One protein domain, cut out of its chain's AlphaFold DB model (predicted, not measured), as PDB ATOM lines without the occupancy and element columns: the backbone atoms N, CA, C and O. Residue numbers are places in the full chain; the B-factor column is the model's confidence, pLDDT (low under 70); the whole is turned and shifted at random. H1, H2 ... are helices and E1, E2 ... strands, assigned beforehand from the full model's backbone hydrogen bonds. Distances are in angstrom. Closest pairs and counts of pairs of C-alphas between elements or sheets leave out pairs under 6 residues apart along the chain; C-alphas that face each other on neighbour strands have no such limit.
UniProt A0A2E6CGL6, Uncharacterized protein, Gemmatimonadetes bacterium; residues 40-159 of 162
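What this domain is: This is residues 40 to 159 of the 162 residues of an uncharacterized protein of Gemmatimonadetes bacterium (UniProt A0A2E6CGL6). With little regular structure, a strongly twisted antiparallel sheet, E2-E3-E4-E5, backs long loops around E1; H1 lies at one end. The printed part, 120 residues, is mixed: E1 E2 H1 H2 E3 E4 E5 hold 40. It is compact, with C-alpha radius of gyration 13.5 A and spans of 41, 29 and 24 A.

How they stand to each other: E3, residues 125 to 130, E4, 135 to 144, and E5, 153 to 158, form a meander of antiparallel hairpins, N 128 to O 137 and N 140 to O 156 within hydrogen-bond range at 2.8 A. E2, 87 to 91, is antiparallel to E3, N 90 to O 127 2.9 A. H2, 110 to 113, is on the sheet, height 5.3 A; H1, 99 to 104, only grazes it. E1, 61 to 63, pairs with no named strand.

Where its parts are: C-alpha 61 is at (2.172, -38.805, 32.898), C-alpha 158 at (0.448, -26.262, 40.388); E4 spans 24.4 A.

The domain as a whole: The printed part has no cut; links E1-E2 and H2-E3 are long; no printed residue is under 70 in pLDDT.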
ATOM      1  N   THR A  40       5.360 -27.703  27.991       98.56
ATOM      2  CA  THR A  40       5.127 -27.466  26.566       98.56
ATOM      3  C   THR A  40       5.643 -28.645  25.769       98.56
ATOM      4  O   THR A  40       6.799 -29.030  25.904       98.56
ATOM      5  N   LYS A  41       4.797 -29.160  24.880       98.31
ATOM      6  CA  LYS A  41       5.180 -30.135  23.867       98.31
ATOM      7  C   LYS A  41       5.021 -29.507  22.491       98.31
ATOM      8  O   LYS A  41       3.926 -29.071  22.125       98.31
ATOM      9  N   ALA A  42       6.109 -29.465  21.727       97.94
ATOM     10  CA  ALA A  42       6.097 -28.909  20.382       97.94
ATOM     11  C   ALA A  42       5.312 -29.798  19.399       97.94
ATOM     12  O   ALA A  42       5.142 -31.007  19.591       97.94
ATOM     13  N   ALA A  43       4.830 -29.171  18.326       97.56
ATOM     14  CA  ALA A  43       4.153 -29.847  17.228       97.56
ATOM     15  C   ALA A  43       5.016 -30.972  16.635       97.56
ATOM     16  O   ALA A  43       6.231 -30.825  16.513       97.56
ATOM     17  N   ASN A  44       4.386 -32.085  16.250       96.31
ATOM     18  CA  ASN A  44       5.022 -33.247  15.606       96.31
ATOM     19  C   ASN A  44       6.187 -33.892  16.377       96.31
ATOM     20  O   ASN A  44       6.856 -34.771  15.842       96.31
ATOM     21  N   SER A  45       6.431 -33.490  17.624       97.44
ATOM     22  CA  SER A  45       7.482 -34.089  18.443       97.44
ATOM     23  C   SER A  45       7.078 -35.500  18.866       97.44
ATOM     24  O   SER A  45       5.892 -35.760  19.098       97.44
ATOM     25  N   ASP A  46       8.045 -36.393  19.050       97.81
ATOM     26  CA  ASP A  46       7.778 -37.747  19.539       97.81
ATOM     27  C   ASP A  46       7.199 -37.698  20.963       97.81
ATOM     28  O   ASP A  46       7.675 -36.971  21.828       97.81
ATOM     29  N   TRP A  47       6.095 -38.393  21.210       97.69
ATOM     30  CA  TRP A  47       5.443 -38.432  22.521       97.69
ATOM     31  C   TRP A  47       6.075 -39.475  23.454       97.69
ATOM     32  O   TRP A  47       5.836 -39.428  24.659       97.69
ATOM     33  N   GLN A  48       6.866 -40.412  22.922       97.62
ATOM     34  CA  GLN A  48       7.492 -41.487  23.697       97.62
ATOM     35  C   GLN A  48       8.709 -41.006  24.498       97.62
ATOM     36  O   GLN A  48       9.070 -41.628  25.497       97.62
ATOM     37  N   LEU A  49       9.307 -39.886  24.089       98.31
ATOM     38  CA  LEU A  49      10.434 -39.262  24.774       98.31
ATOM     39  C   LEU A  49       9.995 -38.599  26.088       98.31
ATOM     40  O   LEU A  49       8.905 -38.028  26.179       98.31
ATOM     41  N   VAL A  50      10.850 -38.665  27.110       97.94
ATOM     42  CA  VAL A  50      10.534 -38.199  28.471       97.94
ATOM     43  C   VAL A  50      10.291 -36.694  28.531       97.94
ATOM     44  O   VAL A  50       9.365 -36.258  29.204       97.94
ATOM     45  N   GLU A  51      11.045 -35.904  27.771       97.94
ATOM     46  CA  GLU A  51      10.886 -34.450  27.671       97.94
ATOM     47  C   GLU A  51       9.532 -34.033  27.077       97.94
ATOM     48  O   GLU A  51       9.096 -32.897  27.228       97.94
ATOM     49  N   ASN A  52       8.846 -34.967  26.417       98.50
ATOM     50  CA  ASN A  52       7.537 -34.779  25.815       98.50
ATOM     51  C   ASN A  52       6.398 -35.352  26.678       98.50
ATOM     52  O   ASN A  52       5.269 -35.482  26.195       98.50
ATOM     53  N   GLN A  53       6.669 -35.679  27.942       98.44
ATOM     54  CA  GLN A  53       5.703 -36.188  28.914       98.44
ATOM     55  C   GLN A  53       5.795 -35.375  30.207       98.44
ATOM     56  O   GLN A  53       6.843 -35.337  30.846       98.44
ATOM     57  N   ASP A  54       4.689 -34.778  30.642       98.56
ATOM     58  CA  ASP A  54       4.628 -34.170  31.970       98.56
ATOM     59  C   ASP A  54       4.364 -35.259  33.010       98.56
ATOM     60  O   ASP A  54       3.231 -35.714  33.179       98.56
ATOM     61  N   ARG A  55       5.423 -35.725  33.671       97.94
ATOM     62  CA  ARG A  55       5.354 -36.769  34.699       97.94
ATOM     63  C   ARG A  55       4.985 -36.148  36.044       97.94
ATOM     64  O   ARG A  55       5.863 -35.855  36.847       97.94
ATOM     65  N   ILE A  56       3.690 -35.915  36.253       97.69
ATOM     66  CA  ILE A  56       3.159 -35.213  37.430       97.69
ATOM     67  C   ILE A  56       3.364 -36.040  38.701       97.69
ATOM     68  O   ILE A  56       3.845 -35.516  39.700       97.69
ATOM     69  N   THR A  57       3.025 -37.329  38.644       97.56
ATOM     70  CA  THR A  57       3.232 -38.301  39.728       97.56
ATOM     71  C   THR A  57       3.777 -39.612  39.159       97.56
ATOM     72  O   THR A  57       3.970 -39.766  37.947       97.56
ATOM     73  N   SER A  58       4.016 -40.600  40.024       96.81
ATOM     74  CA  SER A  58       4.383 -41.953  39.582       96.81
ATOM     75  C   SER A  58       3.279 -42.645  38.757       96.81
ATOM     76  O   SER A  58       3.595 -43.537  37.959       96.81
ATOM     77  N   ASN A  59       2.031 -42.172  38.887       97.88
ATOM     78  CA  ASN A  59       0.821 -42.735  38.286       97.88
ATOM     79  C   ASN A  59       0.314 -41.942  37.067       97.88
ATOM     80  O   ASN A  59      -0.294 -42.530  36.170       97.88
ATOM     81  N   VAL A  60       0.575 -40.627  36.986       98.50
ATOM     82  CA  VAL A  60       0.016 -39.755  35.933       98.50
ATOM     83  C   VAL A  60       1.093 -39.026  35.134       98.50
ATOM     84  O   VAL A  60       1.724 -38.086  35.621       98.50
ATOM     85  N   TRP A  61       1.266 -39.430  33.870       98.62
ATOM     86  CA  TRP A  61       2.172 -38.805  32.898       98.62
ATOM     87  C   TRP A  61       1.379 -38.246  31.714       98.62
ATOM     88  O   TRP A  61       0.907 -39.008  30.873       98.62
ATOM     89  N   LEU A  62       1.218 -36.929  31.617       98.75
ATOM     90  CA  LEU A  62       0.370 -36.325  30.590       98.75
ATOM     91  C   LEU A  62       1.136 -36.071  29.290       98.75
ATOM     92  O   LEU A  62       2.189 -35.434  29.267       98.75
ATOM     93  N   THR A  63       0.575 -36.538  28.177       98.62
ATOM     94  CA  THR A  63       1.036 -36.189  26.828       98.62
ATOM     95  C   THR A  63      -0.079 -36.387  25.800       98.62
ATOM     96  O   THR A  63      -1.194 -36.790  26.132       98.62
ATOM     97  N   ARG A  64       0.212 -36.104  24.530       97.31
ATOM     98  CA  ARG A  64      -0.601 -36.516  23.380       97.31
ATOM     99  C   ARG A  64       0.269 -36.747  22.154       97.31
ATOM    100  O   ARG A  64       1.388 -36.247  22.050       97.31
ATOM    101  N   ARG A  65      -0.297 -37.469  21.188       96.94
ATOM    102  CA  ARG A  65       0.222 -37.559  19.817       96.94
ATOM    103  C   ARG A  65      -0.100 -36.271  19.042       96.94
ATOM    104  O   ARG A  65      -0.762 -35.364  19.552       96.94
ATOM    105  N   SER A  66       0.256 -36.241  17.758       95.81
ATOM    106  CA  SER A  66      -0.050 -35.128  16.845       95.81
ATOM    107  C   SER A  66      -1.551 -34.876  16.613       95.81
ATOM    108  O   SER A  66      -1.930 -33.883  16.001       95.81
ATOM    109  N   GLN A  67      -2.436 -35.747  17.104       92.38
ATOM    110  CA  GLN A  67      -3.888 -35.581  17.040       92.38
ATOM    111  C   GLN A  67      -4.573 -36.162  18.281       92.38
ATOM    112  O   GLN A  67      -4.013 -37.015  18.968       92.38
ATOM    113  N   GLY A  68      -5.802 -35.701  18.516       94.62
ATOM    114  CA  GLY A  68      -6.657 -36.179  19.595       94.62
ATOM    115  C   GLY A  68      -6.414 -35.501  20.941       94.62
ATOM    116  O   GLY A  68      -5.866 -34.402  21.012       94.62
ATOM    117  N   LEU A  69      -6.909 -36.139  21.997       97.56
ATOM    118  CA  LEU A  69      -6.874 -35.631  23.369       97.56
ATOM    119  C   LEU A  69      -5.576 -36.016  24.093       97.56
ATOM    120  O   LEU A  69      -4.804 -36.842  23.604       97.56
ATOM    121  N   LEU A  70      -5.362 -35.426  25.274       98.44
ATOM    122  CA  LEU A  70      -4.358 -35.901  26.225       98.44
ATOM    123  C   LEU A  70      -4.679 -37.331  26.675       98.44
ATOM    124  O   LEU A  70      -5.851 -37.707  26.786       98.44
ATOM    125  N   PHE A  71      -3.633 -38.096  26.965       98.81
ATOM    126  CA  PHE A  71      -3.701 -39.412  27.593       98.81
ATOM    127  C   PHE A  71      -2.615 -39.564  28.659       98.81
ATOM    128  O   PHE A  71      -1.663 -38.780  28.700       98.81
ATOM    129  N   ASN A  72      -2.772 -40.569  29.520       98.62
ATOM    130  CA  ASN A  72      -1.796 -40.881  30.554       98.62
ATOM    131  C   ASN A  72      -0.754 -41.880  30.021       98.62
ATOM    132  O   ASN A  72      -0.988 -43.085  30.035       98.62
ATOM    133  N   ALA A  73       0.408 -41.395  29.579       98.50
ATOM    134  CA  ALA A  73       1.488 -42.204  29.003       98.50
ATOM    135  C   ALA A  73       2.059 -43.271  29.950       98.50
ATOM    136  O   ALA A  73       2.762 -44.173  29.496       98.50
ATOM    137  N   LYS A  74       1.765 -43.190  31.254       98.25
ATOM    138  CA  LYS A  74       2.165 -44.211  32.224       98.25
ATOM    139  C   LYS A  74       1.501 -45.564  31.945       98.25
ATOM    140  O   LYS A  74       2.134 -46.597  32.148       98.25
ATOM    141  N   ILE A  75       0.240 -45.550  31.503       97.94
ATOM    142  CA  ILE A  75      -0.602 -46.750  31.336       97.94
ATOM    143  C   ILE A  75      -1.368 -46.791  30.002       97.94
ATOM    144  O   ILE A  75      -2.010 -47.793  29.688       97.94
ATOM    145  N   GLU A  76      -1.329 -45.719  29.210       98.25
ATOM    146  CA  GLU A  76      -1.965 -45.606  27.896       98.25
ATOM    147  C   GLU A  76      -0.924 -45.308  26.811       98.25
ATOM    148  O   GLU A  76       0.021 -44.551  27.019       98.25
ATOM    149  N   SER A  77      -1.130 -45.856  25.613       96.75
ATOM    150  CA  SER A  77      -0.310 -45.569  24.425       96.75
ATOM    151  C   SER A  77      -0.985 -44.618  23.428       96.75
ATOM    152  O   SER A  77      -0.377 -44.235  22.423       96.75
ATOM    153  N   GLU A  78      -2.254 -44.279  23.658       97.25
ATOM    154  CA  GLU A  78      -3.072 -43.386  22.837       97.25
ATOM    155  C   GLU A  78      -4.259 -42.827  23.634       97.25
ATOM    156  O   GLU A  78      -4.549 -43.276  24.741       97.25
ATOM    157  N   HIS A  79      -4.970 -41.851  23.064       96.38
ATOM    158  CA  HIS A  79      -6.166 -41.304  23.696       96.38
ATOM    159  C   HIS A  79      -7.354 -42.268  23.612       96.38
ATOM    160  O   HIS A  79      -7.655 -42.828  22.563       96.38
ATOM    161  N   ASN A  80      -8.138 -42.351  24.683       96.38
ATOM    162  CA  ASN A  80      -9.371 -43.150  24.723       96.38
ATOM    163  C   ASN A  80     -10.636 -42.378  24.282       96.38
ATOM    164  O   ASN A  80     -11.741 -42.908  24.335       96.38
ATOM    165  N   GLY A  81     -10.493 -41.112  23.874       96.38
ATOM    166  CA  GLY A  81     -11.610 -40.261  23.442       96.38
ATOM    167  C   GLY A  81     -12.332 -39.498  24.558       96.38
ATOM    168  O   GLY A  81     -13.173 -38.661  24.236       96.38
ATOM    169  N   SER A  82     -11.973 -39.710  25.826       96.94
ATOM    170  CA  SER A  82     -12.532 -39.011  26.996       96.94
ATOM    171  C   SER A  82     -11.490 -38.153  27.724       96.94
ATOM    172  O   SER A  82     -11.817 -37.081  28.231       96.94
ATOM    173  N   GLY A  83     -10.228 -38.586  27.738       98.00
ATOM    174  CA  GLY A  83      -9.107 -37.900  28.389       98.00
ATOM    175  C   GLY A  83      -8.165 -38.884  29.095       98.00
ATOM    176  O   GLY A  83      -8.368 -40.093  28.977       98.00
ATOM    177  N   PRO A  84      -7.154 -38.393  29.830       98.56
ATOM    178  CA  PRO A  84      -6.171 -39.247  30.499       98.56
ATOM    179  C   PRO A  84      -6.792 -40.151  31.567       98.56
ATOM    180  O   PRO A  84      -7.503 -39.669  32.455       98.56
ATOM    181  N   LYS A  85      -6.493 -41.455  31.531       98.62
ATOM    182  CA  LYS A  85      -6.852 -42.370  32.627       98.62
ATOM    183  C   LYS A  85      -6.179 -41.955  33.934       98.62
ATOM    184  O   LYS A  85      -5.045 -41.482  33.937       98.62
ATOM    185  N   GLY A  86      -6.888 -42.165  35.041       98.25
ATOM    186  CA  GLY A  86      -6.441 -41.743  36.371       98.25
ATOM    187  C   GLY A  86      -6.659 -40.254  36.652       98.25
ATOM    188  O   GLY A  86      -6.234 -39.780  37.699       98.25
ATOM    189  N   THR A  87      -7.332 -39.517  35.757       98.75
ATOM    190  CA  THR A  87      -7.658 -38.098  35.965       98.75
ATOM    191  C   THR A  87      -9.152 -37.833  35.826       98.75
ATOM    192  O   THR A  87      -9.825 -38.439  34.985       98.75
ATOM    193  N   LYS A  88      -9.667 -36.891  36.614       98.62
ATOM    194  CA  LYS A  88     -10.981 -36.277  36.401       98.62
ATOM    195  C   LYS A  88     -10.854 -34.759  36.444       98.62
ATOM    196  O   LYS A  88      -9.958 -34.230  37.087       98.62
ATOM    197  N   TRP A  89     -11.728 -34.071  35.722       98.75
ATOM    198  CA  TRP A  89     -11.577 -32.662  35.382       98.75
ATOM    199  C   TRP A  89     -12.824 -31.876  35.769       98.75
ATOM    200  O   TRP A  89     -13.947 -32.335  35.555       98.75
ATOM    201  N   PHE A  90     -12.606 -30.676  36.284       98.62
ATOM    202  CA  PHE A  90     -13.629 -29.687  36.590       98.62
ATOM    203  C   PHE A  90     -13.156 -28.327  36.067       98.62
ATOM    204  O   PHE A  90     -11.975 -28.006  36.174       98.62
ATOM    205  N   LEU A  91     -14.036 -27.545  35.443       98.25
ATOM    206  CA  LEU A  91     -13.689 -26.216  34.933       98.25
ATOM    207  C   LEU A  91     -13.819 -25.198  36.077       98.25
ATOM    208  O   LEU A  91     -14.937 -24.909  36.492       98.25
ATOM    209  N   GLY A  92     -12.698 -24.673  36.571       97.38
ATOM    210  CA  GLY A  92     -12.650 -23.785  37.738       97.38
ATOM    211  C   GLY A  92     -11.226 -23.568  38.261       97.38
ATOM    212  O   GLY A  92     -10.284 -24.173  37.740       97.38
ATOM    213  N   SER A  93     -11.087 -22.705  39.269       96.50
ATOM    214  CA  SER A  93      -9.835 -22.410  39.983       96.50
ATOM    215  C   SER A  93      -9.807 -23.136  41.329       96.50
ATOM    216  O   SER A  93     -10.859 -23.327  41.940       96.50
ATOM    217  N   LEU A  94      -8.632 -23.555  41.810       95.19
ATOM    218  CA  LEU A  94      -8.540 -24.191  43.137       95.19
ATOM    219  C   LEU A  94      -8.881 -23.213  44.268       95.19
ATOM    220  O   LEU A  94      -9.414 -23.627  45.290       95.19
ATOM    221  N   GLU A  95      -8.589 -21.926  44.081       94.62
ATOM    222  CA  GLU A  95      -8.791 -20.883  45.095       94.62
ATOM    223  C   GLU A  95     -10.268 -20.643  45.454       94.62
ATOM    224  O   GLU A  95     -10.566 -20.136  46.533       94.62
ATOM    225  N   ASP A  96     -11.188 -21.048  44.574       96.56
ATOM    226  CA  ASP A  96     -12.632 -20.858  44.737       96.56
ATOM    227  C   ASP A  96     -13.268 -21.883  45.696       96.56
ATOM    228  O   ASP A  96     -14.450 -21.765  46.039       96.56
ATOM    229  N   TYR A  97     -12.518 -22.909  46.114       96.81
ATOM    230  CA  TYR A  97     -13.047 -24.052  46.855       96.81
ATOM    231  C   TYR A  97     -12.168 -24.426  48.048       96.81
ATOM    232  O   TYR A  97     -10.943 -24.484  47.966       96.81
ATOM    233  N   SER A  98     -12.805 -24.774  49.165       96.00
ATOM    234  CA  SER A  98     -12.137 -25.498  50.247       96.00
ATOM    235  C   SER A  98     -11.912 -26.969  49.878       96.00
ATOM    236  O   SER A  98     -12.593 -27.522  49.015       96.00
ATOM    237  N   GLU A  99     -11.017 -27.651  50.595       91.56
ATOM    238  CA  GLU A  99     -10.773 -29.096  50.435       91.56
ATOM    239  C   GLU A  99     -12.049 -29.953  50.550       91.56
ATOM    240  O   GLU A  99     -12.227 -30.931  49.825       91.56
ATOM    241  N   GLU A 100     -12.973 -29.584  51.441       95.25
ATOM    242  CA  GLU A 100     -14.255 -30.283  51.597       95.25
ATOM    243  C   GLU A 100     -15.172 -30.063  50.383       95.25
ATOM    244  O   GLU A 100     -15.807 -31.003  49.892       95.25
ATOM    245  N   GLN A 101     -15.207 -28.833  49.860       97.31
ATOM    246  CA  GLN A 101     -15.982 -28.502  48.666       97.31
ATOM    247  C   GLN A 101     -15.427 -29.215  47.434       97.31
ATOM    248  O   GLN A 101     -16.216 -29.787  46.682       97.31
ATOM    249  N   LEU A 102     -14.099 -29.263  47.265       96.06
ATOM    250  CA  LEU A 102     -13.439 -29.992  46.177       96.06
ATOM    251  C   LEU A 102     -13.892 -31.451  46.130       96.06
ATOM    252  O   LEU A 102     -14.281 -31.944  45.076       96.06
ATOM    253  N   ARG A 103     -13.942 -32.131  47.278       94.69
ATOM    254  CA  ARG A 103     -14.369 -33.540  47.374       94.69
ATOM    255  C   ARG A 103     -15.840 -33.771  47.020       94.69
ATOM    256  O   ARG A 103     -16.226 -34.909  46.765       94.69
ATOM    257  N   SER A 104     -16.637 -32.707  46.982       96.19
ATOM    258  CA  SER A 104     -18.060 -32.738  46.641       96.19
ATOM    259  C   SER A 104     -18.347 -32.293  45.200       96.19
ATOM    260  O   SER A 104     -19.491 -32.386  44.757       96.19
ATOM    261  N   LEU A 105     -17.344 -31.805  44.459       97.50
ATOM    262  CA  LEU A 105     -17.521 -31.383  43.069       97.50
ATOM    263  C   LEU A 105     -17.787 -32.575  42.143       97.50
ATOM    264  O   LEU A 105     -17.184 -33.646  42.251       97.50
ATOM    265  N   GLU A 106     -18.642 -32.355  41.146       97.44
ATOM    266  CA  GLU A 106     -18.884 -33.324  40.081       97.44
ATOM    267  C   GLU A 106     -17.773 -33.261  39.026       97.44
ATOM    268  O   GLU A 106     -17.876 -32.587  37.999       97.44
ATOM    269  N   PHE A 107     -16.682 -33.984  39.269       98.44
ATOM    270  CA  PHE A 107     -15.624 -34.123  38.275       98.44
ATOM    271  C   PHE A 107     -16.037 -35.048  37.125       98.44
ATOM    272  O   PHE A 107     -16.554 -36.152  37.322       98.44
ATOM    273  N   VAL A 108     -15.708 -34.635  35.903       98.62
ATOM    274  CA  VAL A 108     -16.053 -35.338  34.661       98.62
ATOM    275  C   VAL A 108     -14.803 -35.667  33.838       98.62
ATOM    276  O   VAL A 108     -13.670 -35.425  34.247       98.62
ATOM    277  N   SER A 109     -14.977 -36.261  32.655       98.56
ATOM    278  CA  SER A 109     -13.862 -36.459  31.720       98.56
ATOM    279  C   SER A 109     -13.332 -35.126  31.172       98.56
ATOM    280  O   SER A 109     -14.094 -34.168  31.044       98.56
ATOM    281  N   MET A 110     -12.063 -35.075  30.754       98.38
ATOM    282  CA  MET A 110     -11.474 -33.876  30.130       98.38
ATOM    283  C   MET A 110     -12.284 -33.402  28.912       98.38
ATOM    284  O   MET A 110     -12.507 -32.204  28.716       98.38
ATOM    285  N   LYS A 111     -12.772 -34.339  28.089       98.00
ATOM    286  CA  LYS A 111     -13.636 -34.017  26.949       98.00
ATOM    287  C   LYS A 111     -14.930 -33.344  27.399       98.00
ATOM    288  O   LYS A 111     -15.338 -32.363  26.786       98.00
ATOM    289  N   SER A 112     -15.567 -33.853  28.449       98.25
ATOM    290  CA  SER A 112     -16.801 -33.271  28.983       98.25
ATOM    291  C   SER A 112     -16.549 -31.901  29.615       98.25
ATOM    292  O   SER A 112     -17.244 -30.955  29.263       98.25
ATOM    293  N   ALA A 113     -15.516 -31.761  30.454       97.88
ATOM    294  CA  ALA A 113     -15.160 -30.496  31.110       97.88
ATOM    295  C   ALA A 113     -14.833 -29.379  30.101       97.88
ATOM    296  O   ALA A 113     -15.108 -28.207  30.335       97.88
ATOM    297  N   SER A 114     -14.278 -29.741  28.940       96.69
ATOM    298  CA  SER A 114     -14.004 -28.814  27.832       96.69
ATOM    299  C   SER A 114     -15.182 -28.624  26.866       96.69
ATOM    300  O   SER A 114     -15.005 -28.025  25.803       96.69
ATOM    301  N   ASN A 115     -16.378 -29.138  27.178       96.69
ATOM    302  CA  ASN A 115     -17.551 -29.131  26.293       96.69
ATOM    303  C   ASN A 115     -17.254 -29.699  24.890       96.69
ATOM    304  O   ASN A 115     -17.751 -29.208  23.877       96.69
ATOM    305  N   SER A 116     -16.400 -30.725  24.815       96.44
ATOM    306  CA  SER A 116     -15.865 -31.322  23.582       96.44
ATOM    307  C   SER A 116     -15.117 -30.345  22.661       96.44
ATOM    308  O   SER A 116     -14.916 -30.636  21.481       96.44
ATOM    309  N   ARG A 117     -14.676 -29.193  23.181       95.31
ATOM    310  CA  ARG A 117     -14.038 -28.111  22.422       95.31
ATOM    311  C   ARG A 117     -12.681 -27.738  23.013       95.31
ATOM    312  O   ARG A 117     -12.454 -26.610  23.431       95.31
ATOM    313  N   MET A 118     -11.731 -28.673  22.965       95.56
ATOM    314  CA  MET A 118     -10.360 -28.420  23.433       95.56
ATOM    315  C   MET A 118      -9.632 -27.287  22.694       95.56
ATOM    316  O   MET A 118      -8.739 -26.671  23.259       95.56
ATOM    317  N   ARG A 119     -10.018 -26.964  21.451       95.19
ATOM    318  CA  ARG A 119      -9.492 -25.781  20.745       95.19
ATOM    319  C   ARG A 119      -9.797 -24.479  21.499       95.19
ATOM    320  O   ARG A 119      -9.040 -23.527  21.383       95.19
ATOM    321  N   ASP A 120     -10.860 -24.470  22.297       97.00
ATOM    322  CA  ASP A 120     -11.277 -23.329  23.105       97.00
ATOM    323  C   ASP A 120     -10.798 -23.479  24.570       97.00
ATOM    324  O   ASP A 120     -11.326 -22.809  25.456       97.00
ATOM    325  N   ALA A 121      -9.879 -24.413  24.858       96.56
ATOM    326  CA  ALA A 121      -9.273 -24.599  26.178       96.56
ATOM    327  C   ALA A 121      -8.214 -23.544  26.551       96.56
ATOM    328  O   ALA A 121      -8.132 -23.240  27.738       96.56
ATOM    329  N   PRO A 122      -7.410 -22.978  25.623       98.31
ATOM    330  CA  PRO A 122      -6.471 -21.913  25.973       98.31
ATOM    331  C   PRO A 122      -7.147 -20.761  26.729       98.31
ATOM    332  O   PRO A 122      -8.223 -20.310  26.339       98.31
ATOM    333  N   GLY A 123      -6.522 -20.314  27.818       97.88
ATOM    334  CA  GLY A 123      -7.059 -19.308  28.736       97.88
ATOM    335  C   GLY A 123      -8.044 -19.845  29.780       97.88
ATOM    336  O   GLY A 123      -8.532 -19.066  30.591       97.88
ATOM    337  N   LYS A 124      -8.351 -21.149  29.784       98.06
ATOM    338  CA  LYS A 124      -9.217 -21.776  30.791       98.06
ATOM    339  C   LYS A 124      -8.413 -22.564  31.810       98.06
ATOM    340  O   LYS A 124      -7.516 -23.337  31.455       98.06
ATOM    341  N   THR A 125      -8.827 -22.409  33.057       98.31
ATOM    342  CA  THR A 125      -8.304 -23.124  34.215       98.31
ATOM    343  C   THR A 125      -9.195 -24.312  34.545       98.31
ATOM    344  O   THR A 125     -10.424 -24.221  34.500       98.31
ATOM    345  N   PHE A 126      -8.567 -25.438  34.848       98.56
ATOM    346  CA  PHE A 126      -9.225 -26.657  35.277       98.56
ATOM    347  C   PHE A 126      -8.645 -27.115  36.605       98.56
ATOM    348  O   PHE A 126      -7.430 -27.108  36.791       98.56
ATOM    349  N   ILE A 127      -9.511 -27.618  37.472       98.50
ATOM    350  CA  ILE A 127      -9.112 -28.448  38.599       98.50
ATOM    351  C   ILE A 127      -9.039 -29.884  38.089       98.50
ATOM    352  O   ILE A 127      -9.989 -30.395  37.483       98.50
ATOM    353  N   VAL A 128      -7.907 -30.538  38.314       98.50
ATOM    354  CA  VAL A 128      -7.670 -31.926  37.919       98.50
ATOM    355  C   VAL A 128      -7.477 -32.761  39.174       98.50
ATOM    356  O   VAL A 128      -6.529 -32.550  39.926       98.50
ATOM    357  N   HIS A 129      -8.369 -33.725  39.385       98.31
ATOM    358  CA  HIS A 129      -8.232 -34.747  40.418       98.31
ATOM    359  C   HIS A 129      -7.415 -35.915  39.868       98.31
ATOM    360  O   HIS A 129      -7.839 -36.575  38.912       98.31
ATOM    361  N   LEU A 130      -6.247 -36.159  40.459       98.31
ATOM    362  CA  LEU A 130      -5.426 -37.343  40.222       98.31
ATOM    363  C   LEU A 130      -5.946 -38.456  41.133       98.31
ATOM    364  O   LEU A 130      -5.732 -38.430  42.340       98.31
ATOM    365  N   VAL A 131      -6.684 -39.404  40.558       98.00
ATOM    366  CA  VAL A 131      -7.594 -40.280  41.315       98.00
ATOM    367  C   VAL A 131      -6.859 -41.238  42.253       98.00
ATOM    368  O   VAL A 131      -7.315 -41.442  43.372       98.00
ATOM    369  N   GLU A 132      -5.756 -41.844  41.804       97.56
ATOM    370  CA  GLU A 132      -4.984 -42.789  42.632       97.56
ATOM    371  C   GLU A 132      -4.166 -42.088  43.716       97.56
ATOM    372  O   GLU A 132      -4.017 -42.631  44.805       97.56
ATOM    373  N   ASP A 133      -3.658 -40.889  43.425       96.88
ATOM    374  CA  ASP A 133      -2.854 -40.117  44.374       96.88
ATOM    375  C   ASP A 133      -3.735 -39.316  45.365       96.88
ATOM    376  O   ASP A 133      -3.236 -38.848  46.379       96.88
ATOM    377  N   ASP A 134      -5.038 -39.169  45.082       96.38
ATOM    378  CA  ASP A 134      -6.007 -38.292  45.768       96.38
ATOM    379  C   ASP A 134      -5.533 -36.834  45.913       96.38
ATOM    380  O   ASP A 134      -5.670 -36.197  46.958       96.38
ATOM    381  N   ILE A 135      -4.965 -36.299  44.831       96.06
ATOM    382  CA  ILE A 135      -4.406 -34.942  44.773       96.06
ATOM    383  C   ILE A 135      -5.209 -34.101  43.786       96.06
ATOM    384  O   ILE A 135      -5.502 -34.539  42.670       96.06
ATOM    385  N   PHE A 136      -5.516 -32.865  44.173       97.12
ATOM    386  CA  PHE A 136      -6.069 -31.858  43.277       97.12
ATOM    387  C   PHE A 136      -4.961 -30.911  42.820       97.12
ATOM    388  O   PHE A 136      -4.221 -30.355  43.631       97.12
ATOM    389  N   ILE A 137      -4.849 -30.720  41.509       97.31
ATOM    390  CA  ILE A 137      -3.983 -29.702  40.916       97.31
ATOM    391  C   ILE A 137      -4.822 -28.721  40.112       97.31
ATOM    392  O   ILE A 137      -5.873 -29.070  39.577       97.31
ATOM    393  N   GLU A 138      -4.320 -27.505  39.972       97.56
ATOM    394  CA  GLU A 138      -4.856 -26.552  39.014       97.56
ATOM    395  C   GLU A 138      -4.043 -26.632  37.724       97.56
ATOM    396  O   GLU A 138      -2.816 -26.707  37.781       97.56
ATOM    397  N   LEU A 139      -4.697 -26.584  36.564       98.44
ATOM    398  CA  LEU A 139      -4.073 -26.607  35.244       98.44
ATOM    399  C   LEU A 139      -4.715 -25.556  34.329       98.44
ATOM    400  O   LEU A 139      -5.895 -25.639  33.997       98.44
ATOM    401  N   LEU A 140      -3.917 -24.592  33.870       98.31
ATOM    402  CA  LEU A 140      -4.294 -23.536  32.931       98.31
ATOM    403  C   LEU A 140      -3.696 -23.827  31.556       98.31
ATOM    404  O   LEU A 140      -2.473 -23.820  31.401       98.31
ATOM    405  N   PHE A 141      -4.535 -24.048  30.546       98.50
ATOM    406  CA  PHE A 141      -4.058 -24.207  29.172       98.50
ATOM    407  C   PHE A 141      -3.616 -22.870  28.573       98.50
ATOM    408  O   PHE A 141      -4.344 -21.886  28.625       98.50
ATOM    409  N   HIS A 142      -2.462 -22.868  27.904       98.31
ATOM    410  CA  HIS A 142      -1.929 -21.709  27.172       98.31
ATOM    411  C   HIS A 142      -2.057 -21.871  25.662       98.31
ATOM    412  O   HIS A 142      -2.264 -20.899  24.941       98.31
ATOM    413  N   SER A 143      -1.935 -23.100  25.158       98.25
ATOM    414  CA  SER A 143      -2.089 -23.387  23.733       98.25
ATOM    415  C   SER A 143      -2.595 -24.803  23.482       98.25
ATOM    416  O   SER A 143      -2.295 -25.737  24.229       98.25
ATOM    417  N   TRP A 144      -3.353 -24.961  22.395       97.88
ATOM    418  CA  TRP A 144      -3.865 -26.248  21.942       97.88
ATOM    419  C   TRP A 144      -3.862 -26.322  20.414       97.88
ATOM    420  O   TRP A 144      -4.720 -25.748  19.747       97.88
ATOM    421  N   GLY A 145      -2.902 -27.062  19.869       96.62
ATOM    422  CA  GLY A 145      -2.740 -27.281  18.440       96.62
ATOM    423  C   GLY A 145      -3.722 -28.310  17.887       96.62
ATOM    424  O   GLY A 145      -4.021 -29.351  18.502       96.62
ATOM    425  N   ASN A 146      -4.217 -28.028  16.686       93.12
ATOM    426  CA  ASN A 146      -5.070 -28.942  15.934       93.12
ATOM    427  C   ASN A 146      -4.240 -30.002  15.175       93.12
ATOM    428  O   ASN A 146      -3.011 -30.043  15.245       93.12
ATOM    429  N   LYS A 147      -4.925 -30.925  14.485       91.25
ATOM    430  CA  LYS A 147      -4.283 -32.038  13.761       91.25
ATOM    431  C   LYS A 147      -3.354 -31.552  12.642       91.25
ATOM    432  O   LYS A 147      -2.289 -32.131  12.461       91.25
ATOM    433  N   SER A 148      -3.759 -30.527  11.891       92.94
ATOM    434  CA  SER A 148      -2.959 -29.957  10.795       92.94
ATOM    435  C   SER A 148      -1.688 -29.269  11.287       92.94
ATOM    436  O   SER A 148      -0.694 -29.248  10.574       92.94
ATOM    437  N   GLU A 149      -1.698 -28.762  12.518       93.12
ATOM    438  CA  GLU A 149      -0.551 -28.122  13.170       93.12
ATOM    439  C   GLU A 149       0.344 -29.117  13.917       93.12
ATOM    440  O   GLU A 149       1.267 -28.708  14.610       93.12
ATOM    441  N   GLY A 150       0.074 -30.423  13.845       94.44
ATOM    442  CA  GLY A 150       0.893 -31.425  14.525       94.44
ATOM    443  C   GLY A 150       0.656 -31.535  16.032       94.44
ATOM    444  O   GLY A 150       1.481 -32.122  16.730       94.44
ATOM    445  N   GLY A 151      -0.451 -30.990  16.548       95.12
ATOM    446  CA  GLY A 151      -0.966 -31.292  17.886       95.12
ATOM    447  C   GLY A 151      -0.118 -30.850  19.079       95.12
ATOM    448  O   GLY A 151      -0.254 -31.445  20.148       95.12
ATOM    449  N   GLY A 152       0.732 -29.834  18.915       97.69
ATOM    450  CA  GLY A 152       1.461 -29.230  20.034       97.69
ATOM    451  C   GLY A 152       0.517 -28.623  21.079       97.69
ATOM    452  O   GLY A 152      -0.626 -28.286  20.774       97.69
ATOM    453  N   PHE A 153       0.967 -28.494  22.324       98.44
ATOM    454  CA  PHE A 153       0.171 -27.895  23.401       98.44
ATOM    455  C   PHE A 153       1.065 -27.347  24.512       98.44
ATOM    456  O   PHE A 153       2.231 -27.729  24.642       98.44
ATOM    457  N   SER A 154       0.501 -26.472  25.338       98.62
ATOM    458  CA  SER A 154       1.154 -26.016  26.563       98.62
ATOM    459  C   SER A 154       0.142 -25.656  27.643       98.62
ATOM    460  O   SER A 154      -0.982 -25.244  27.344       98.62
ATOM    461  N   TYR A 155       0.553 -25.814  28.897       98.62
ATOM    462  CA  TYR A 155      -0.202 -25.407  30.077       98.62
ATOM    463  C   TYR A 155       0.746 -25.066  31.231       98.62
ATOM    464  O   TYR A 155       1.918 -25.449  31.216       98.62
ATOM    465  N   SER A 156       0.230 -24.363  32.234       98.06
ATOM    466  CA  SER A 156       0.857 -24.255  33.552       98.06
ATOM    467  C   SER A 156       0.007 -24.985  34.576       98.06
ATOM    468  O   SER A 156      -1.215 -24.863  34.553       98.06
ATOM    469  N   ARG A 157       0.637 -25.691  35.510       97.88
ATOM    470  CA  ARG A 157      -0.059 -26.363  36.610       97.88
ATOM    471  C   ARG A 157       0.578 -26.087  37.956       97.88
ATOM    472  O   ARG A 157       1.752 -25.738  37.990       97.88
ATOM    473  N   THR A 158      -0.149 -26.290  39.046       95.94
ATOM    474  CA  THR A 158       0.448 -26.262  40.388       95.94
ATOM    475  C   THR A 158       1.450 -27.408  40.582       95.94
ATOM    476  O   THR A 158       1.357 -28.483  39.967       95.94
ATOM    477  N   LYS A 159       2.467 -27.163  41.414       94.00
ATOM    478  CA  LYS A 159       3.371 -28.200  41.922       94.00
ATOM    479  C   LYS A 159       2.599 -29.135  42.853       94.00
ATOM    480  O   LYS A 159       1.803 -28.680  43.670       94.00
TER     481      LYS A 159